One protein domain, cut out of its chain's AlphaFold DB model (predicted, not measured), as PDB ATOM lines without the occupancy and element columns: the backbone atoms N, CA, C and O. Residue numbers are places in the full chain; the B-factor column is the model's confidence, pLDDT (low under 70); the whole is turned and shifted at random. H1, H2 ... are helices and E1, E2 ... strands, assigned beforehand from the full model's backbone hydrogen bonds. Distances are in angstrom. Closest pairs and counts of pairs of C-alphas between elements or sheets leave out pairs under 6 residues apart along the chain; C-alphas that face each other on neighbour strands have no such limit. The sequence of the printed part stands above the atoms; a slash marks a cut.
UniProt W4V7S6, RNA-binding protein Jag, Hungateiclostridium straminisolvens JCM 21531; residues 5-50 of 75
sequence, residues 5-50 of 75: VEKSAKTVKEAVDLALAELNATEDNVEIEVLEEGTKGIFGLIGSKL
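AT A GLANCE: This is residues 5 to 50 of the 75 residues of the protein "RNA-binding protein Jag" of Hungateiclostridium straminisolvens JCM 21531 (UniProt W4V7S6). A single helix, H1, has two strands, E1 and E2, beside it in a loose three-part body, and from the end of E2 a long loop, residues 37 to 50, runs out past the body and then folds back. The chain zigzags: it goes out along E1, returns along H1 and goes out again along E2, with E1 closer to the helix than E2 is. The printed part has 46 residues, with one named helix and two named strands in the order E1, H1, E2; the class is mixed, helices and strands, and the two strands do not pair with each other. The whole is loose, with a radius of gyration of the C-alphas of 12.2 A, and it spans 38 by 14 by 13 A, the loop making much of the length.

HOW THE PARTS SIT: Begin with H1, residues 12 to 23, and look along its backbone, where every O i to N i+4 pair is within hydrogen-bond range. Next look at E1, residues 5 to 9, which has 10 pairs of C-alphas within 8 A of H1. The closest C-alphas of these two are those of Ala 9 and Ala 15, 4.8 A apart, and their centres are 7.0 A apart. Then turn to E2, residues 30 to 36, which has 3 pairs of C-alphas within 8 A of H1. Their closest C-alphas are those of Val 16 and Ile 32, 7.3 A apart, and the centres are 10.1 A apart. E1 and E2 are near each other, with 10 pairs of C-alphas within 10 A, yet each pairs with no named strand.

IN THESE COORDINATES: Find C-alpha 12 at (143.344, 193.611, 202.573); from there H1 runs 12 residues to C-alpha 23 at (137.208, 195.473, 217.793), 16.5 A away. Go back to C-alpha 5 at (133.981, 198.229, 211.990), where E1 begins; it covers 13.2 A to C-alpha 9. E2, the longest strand with 7 residues, covers 17.8 A from C-alpha 30 to C-alpha 36 at (137.310, 196.064, 198.014).

THE WHOLE: The two C-alphas farthest apart are those of Asn 29 and Leu 45, 38.7 A, while those of Val 5 and Leu 50, the first and last printed, are 16.0 A apart. The printed part has no cut. The link from E1 to H1 is tight, with 2 residues between them, and the link from H1 to E2 is short, with 6. Residues 37 to 50 hold no named element, and their C-alphas lie 7 to 22 A from the mean of all C-alphas. Look at the B-factor column there: residues 39 to 48 are under 70, while the mean pLDDT of the printed part is 80.5.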
ATOM      1  N   VAL A   5     132.955 197.225 212.268       89.38
ATOM      2  CA  VAL A   5     133.981 198.229 211.990       89.38
ATOM      3  C   VAL A   5     134.412 198.094 210.538       89.38
ATOM      4  O   VAL A   5     134.739 197.008 210.064       89.38
ATOM      5  N   GLU A   6     134.426 199.216 209.830       92.44
ATOM      6  CA  GLU A   6     134.881 199.299 208.446       92.44
ATOM      7  C   GLU A   6     136.246 199.983 208.412       92.44
ATOM      8  O   GLU A   6     136.406 201.113 208.884       92.44
ATOM      9  N   LYS A   7     137.248 199.304 207.847       91.06
ATOM     10  CA  LYS A   7     138.593 199.857 207.670       91.06
ATOM     11  C   LYS A   7     139.032 199.770 206.227       91.06
ATOM     12  O   LYS A   7     138.666 198.871 205.472       91.06
ATOM     13  N   SER A   8     139.852 200.746 205.859       89.88
ATOM     14  CA  SER A   8     140.447 200.836 204.539       89.88
ATOM     15  C   SER A   8     141.955 200.994 204.659       89.88
ATOM     16  O   SER A   8     142.434 201.762 205.492       89.88
ATOM     17  N   ALA A   9     142.705 200.232 203.867       88.19
ATOM     18  CA  ALA A   9     144.162 200.217 203.903       88.19
ATOM     19  C   ALA A   9     144.754 199.935 202.519       88.19
ATOM     20  O   ALA A   9     144.043 199.691 201.547       88.19
ATOM     21  N   LYS A  10     146.084 199.967 202.413       83.81
ATOM     22  CA  LYS A  10     146.787 199.673 201.154       83.81
ATOM     23  C   LYS A  10     146.660 198.205 200.743       83.81
ATOM     24  O   LYS A  10     146.793 197.889 199.565       83.81
ATOM     25  N   THR A  11     146.425 197.318 201.706       85.81
ATOM     26  CA  THR A  11     146.259 195.879 201.494       85.81
ATOM     27  C   THR A  11     145.090 195.351 202.319       85.81
ATOM     28  O   THR A  11     144.799 195.879 203.391       85.81
ATOM     29  N   VAL A  12     144.432 194.287 201.839       86.31
ATOM     30  CA  VAL A  12     143.344 193.611 202.573       86.31
ATOM     31  C   VAL A  12     143.822 193.206 203.966       86.31
ATOM     32  O   VAL A  12     143.154 193.490 204.951       86.31
ATOM     33  N   LYS A  13     145.029 192.638 204.061       87.00
ATOM     34  CA  LYS A  13     145.618 192.202 205.330       87.00
ATOM     35  C   LYS A  13     145.753 193.339 206.347       87.00
ATOM     36  O   LYS A  13     145.369 193.154 207.493       87.00
ATOM     37  N   GLU A  14     146.268 194.503 205.940       88.44
ATOM     38  CA  GLU A  14     146.355 195.671 206.833       88.44
ATOM     39  C   GLU A  14     144.970 196.152 207.270       88.44
ATOM     40  O   GLU A  14     144.779 196.499 208.430       88.44
ATOM     41  N   ALA A  15     143.994 196.163 206.361       90.06
ATOM     42  CA  ALA A  15     142.643 196.601 206.689       90.06
ATOM     43  C   ALA A  15     141.982 195.657 207.712       90.06
ATOM     44  O   ALA A  15     141.326 196.129 208.639       90.06
ATOM     45  N   VAL A  16     142.199 194.344 207.572       89.69
ATOM     46  CA  VAL A  16     141.706 193.322 208.509       89.69
ATOM     47  C   VAL A  16     142.366 193.477 209.873       89.69
ATOM     48  O   VAL A  16     141.661 193.528 210.875       89.69
ATOM     49  N   ASP A  17     143.690 193.616 209.922       90.31
ATOM     50  CA  ASP A  17     144.437 193.765 211.177       90.31
ATOM     51  C   ASP A  17     143.988 195.009 211.964       90.31
ATOM     52  O   ASP A  17     143.678 194.923 213.152       90.31
ATOM     53  N   LEU A  18     143.823 196.148 211.277       90.00
ATOM     54  CA  LEU A  18     143.320 197.387 211.877       90.00
ATOM     55  C   LEU A  18     141.890 197.244 212.415       90.00
ATOM     56  O   LEU A  18     141.572 197.785 213.474       90.00
ATOM     57  N   ALA A  19     141.020 196.543 211.689       89.19
ATOM     58  CA  ALA A  19     139.637 196.339 212.106       89.19
ATOM     59  C   ALA A  19     139.533 195.368 213.295       89.19
ATOM     60  O   ALA A  19     138.781 195.625 214.235       89.19
ATOM     61  N   LEU A  20     140.328 194.293 213.294       85.75
ATOM     62  CA  LEU A  20     140.449 193.353 214.411       85.75
ATOM     63  C   LEU A  20     141.000 194.030 215.669       85.75
ATOM     64  O   LEU A  20     140.477 193.806 216.760       85.75
ATOM     65  N   ALA A  21     142.018 194.881 215.516       86.12
ATOM     66  CA  ALA A  21     142.608 195.636 216.615       86.12
ATOM     67  C   ALA A  21     141.602 196.611 217.247       86.12
ATOM     68  O   ALA A  21     141.540 196.714 218.470       86.12
ATOM     69  N   GLU A  22     140.781 197.285 216.435       83.81
ATOM     70  CA  GLU A  22     139.758 198.222 216.918       83.81
ATOM     71  C   GLU A  22     138.593 197.513 217.626       83.81
ATOM     72  O   GLU A  22     138.107 197.993 218.649       83.81
ATOM     73  N   LEU A  23     138.194 196.337 217.134       81.06
ATOM     74  CA  LEU A  23     137.208 195.473 217.793       81.06
ATOM     75  C   LEU A  23     137.799 194.662 218.960       81.06
ATOM     76  O   LEU A  23     137.055 194.019 219.699       81.06
ATOM     77  N   ASN A  24     139.127 194.678 219.119       79.06
ATOM     78  CA  ASN A  24     139.900 193.861 220.056       79.06
ATOM     79  C   ASN A  24     139.447 192.380 220.025       79.06
ATOM     80  O   ASN A  24     139.342 191.704 221.054       79.06
ATOM     81  N   ALA A  25     139.163 191.885 218.823       80.75
ATOM     82  CA  ALA A  25     138.654 190.549 218.560       80.75
ATOM     83  C   ALA A  25     139.624 189.774 217.663       80.75
ATOM     84  O   ALA A  25     140.507 190.343 217.026       80.75
ATOM     85  N   THR A  26     139.478 188.454 217.637       82.06
ATOM     86  CA  THR A  26     140.253 187.570 216.759       82.06
ATOM     87  C   THR A  26     139.468 187.275 215.489       82.06
ATOM     88  O   THR A  26     138.242 187.260 215.541       82.06
ATOM     89  N   GLU A  27     140.162 186.969 214.387       81.00
ATOM     90  CA  GLU A  27     139.557 186.580 213.095       81.00
ATOM     91  C   GLU A  27     138.489 185.481 213.243       81.00
ATOM     92  O   GLU A  27     137.472 185.511 212.564       81.00
ATOM     93  N   ASP A  28     138.692 184.570 214.195       82.06
ATOM     94  CA  ASP A  28     137.781 183.466 214.509       82.06
ATOM     95  C   ASP A  28     136.419 183.922 215.075       82.06
ATOM     96  O   ASP A  28     135.388 183.306 214.823       82.06
ATOM     97  N   ASN A  29     136.397 185.048 215.798       81.00
ATOM     98  CA  ASN A  29     135.213 185.581 216.488       81.00
ATOM     99  C   ASN A  29     134.524 186.712 215.717       81.00
ATOM    100  O   ASN A  29     133.622 187.381 216.230       81.00
ATOM    101  N   VAL A  30     134.962 186.965 214.490       85.50
ATOM    102  CA  VAL A  30     134.413 188.020 213.652       85.50
ATOM    103  C   VAL A  30     134.084 187.486 212.265       85.50
ATOM    104  O   VAL A  30     134.534 186.433 211.827       85.50
ATOM    105  N   GLU A  31     133.255 188.227 211.557       88.38
ATOM    106  CA  GLU A  31     132.978 188.044 210.147       88.38
ATOM    107  C   GLU A  31     133.738 189.099 209.362       88.38
ATOM    108  O   GLU A  31     133.489 190.290 209.540       88.38
ATOM    109  N   ILE A  32     134.674 188.668 208.523       89.50
ATOM    110  CA  ILE A  32     135.460 189.556 207.669       89.50
ATOM    111  C   ILE A  32     134.830 189.545 206.280       89.50
ATOM    112  O   ILE A  32     134.861 188.538 205.577       89.50
ATOM    113  N   GLU A  33     134.282 190.681 205.875       90.75
ATOM    114  CA  GLU A  33     133.706 190.910 204.558       90.75
ATOM    115  C   GLU A  33     134.619 191.859 203.775       90.75
ATOM    116  O   GLU A  33     134.816 193.019 204.145       90.75
ATOM    117  N   VAL A  34     135.226 191.368 202.695       91.00
ATOM    118  CA  VAL A  34     136.089 192.190 201.840       91.00
ATOM    119  C   VAL A  34     135.210 192.942 200.843       91.00
ATOM    120  O   VAL A  34     134.680 192.354 199.906       91.00
ATOM    121  N   LEU A  35     135.056 194.250 201.054       90.25
ATOM    122  CA  LEU A  35     134.277 195.130 200.180       90.25
ATOM    123  C   LEU A  35     135.080 195.547 198.941       90.25
ATOM    124  O   LEU A  35     134.537 195.661 197.846       90.25
ATOM    125  N   GLU A  36     136.384 195.783 199.110       86.75
ATOM    126  CA  GLU A  36     137.310 196.064 198.014       86.75
ATOM    127  C   GLU A  36     138.633 195.336 198.244       86.75
ATOM    128  O   GLU A  36     139.292 195.533 199.263       86.75
ATOM    129  N   GLU A  37     139.075 194.555 197.263       79.06
ATOM    130  CA  GLU A  37     140.317 193.775 197.363       79.06
ATOM    131  C   GLU A  37     141.592 194.626 197.217       79.06
ATOM    132  O   GLU A  37     142.691 194.140 197.464       79.06
ATOM    133  N   GLY A  38     141.465 195.912 196.867       70.50
ATOM    134  CA  GLY A  38     142.587 196.835 196.692       70.50
ATOM    135  C   GLY A  38     143.550 196.379 195.595       70.50
ATOM    136  O   GLY A  38     144.484 195.611 195.815       70.50
ATOM    137  N   THR A  39     143.357 196.864 194.371       66.75
ATOM    138  CA  THR A  39     144.227 196.473 193.260       66.75
ATOM    139  C   THR A  39     145.592 197.144 193.393       66.75
ATOM    140  O   THR A  39     145.716 198.369 193.294       66.75
ATOM    141  N   LYS A  40     146.645 196.334 193.555       61.31
ATOM    142  CA  LYS A  40     148.019 196.778 193.302       61.31
ATOM    143  C   LYS A  40     148.157 197.014 191.802       61.31
ATOM    144  O   LYS A  40     148.297 196.066 191.036       61.31
ATOM    145  N   GLY A  41     148.088 198.275 191.382       57.66
ATOM    146  CA  GLY A  41     148.440 198.672 190.023       57.66
ATOM    147  C   GLY A  41     149.863 198.203 189.724       57.66
ATOM    148  O   GLY A  41     150.828 198.739 190.261       57.66
ATOM    149  N   ILE A  42     149.988 197.179 188.887       62.00
ATOM    150  CA  ILE A  42     151.241 196.479 188.565       62.00
ATOM    151  C   ILE A  42     152.267 197.322 187.783       62.00
ATOM    152  O   ILE A  42     153.284 196.793 187.359       62.00
ATOM    153  N   PHE A  43     152.058 198.631 187.619       58.75
ATOM    154  CA  PHE A  43     152.943 199.504 186.837       58.75
ATOM    155  C   PHE A  43     153.076 200.928 187.400       58.75
ATOM    156  O   PHE A  43     153.127 201.887 186.642       58.75
ATOM    157  N   GLY A  44     153.123 201.091 188.727       61.12
ATOM    158  CA  GLY A  44     153.744 202.250 189.394       61.12
ATOM    159  C   GLY A  44     153.251 203.672 189.067       61.12
ATOM    160  O   GLY A  44     153.845 204.612 189.584       61.12
ATOM    161  N   LEU A  45     152.214 203.867 188.242       65.81
ATOM    162  CA  LEU A  45     151.936 205.187 187.661       65.81
ATOM    163  C   LEU A  45     150.522 205.734 187.864       65.81
ATOM    164  O   LEU A  45     150.405 206.948 187.922       65.81
ATOM    165  N   ILE A  46     149.463 204.941 188.048       59.06
ATOM    166  CA  ILE A  46     148.127 205.497 188.337       59.06
ATOM    167  C   ILE A  46     147.306 204.515 189.187       59.06
ATOM    168  O   ILE A  46     147.085 203.374 188.792       59.06
ATOM    169  N   GLY A  47     146.809 204.994 190.331       58.12
ATOM    170  CA  GLY A  47     145.633 204.442 191.013       58.12
ATOM    171  C   GLY A  47     145.861 203.196 191.869       58.12
ATOM    172  O   GLY A  47     145.383 202.116 191.537       58.12
ATOM    173  N   SER A  48     146.508 203.342 193.027       65.81
ATOM    174  CA  SER A  48     146.373 202.349 194.099       65.81
ATOM    175  C   SER A  48     144.982 202.481 194.720       65.81
ATOM    176  O   SER A  48     144.730 203.416 195.485       65.81
ATOM    177  N   LYS A  49     144.069 201.571 194.370       76.62
ATOM    178  CA  LYS A  49     142.762 201.491 195.026       76.62
ATOM    179  C   LYS A  49     142.973 200.917 196.424       76.62
ATOM    180  O   LYS A  49     143.633 199.889 196.566       76.62
ATOM    181  N   LEU A  50     142.468 201.598 197.450       83.31
ATOM    182  CA  LEU A  50     142.568 201.102 198.820       83.31
ATOM    183  C   LEU A  50     141.712 199.841 198.957       83.31
ATOM    184  O   LEU A  50     140.590 199.788 198.458       83.31
TER     185      LEU A  50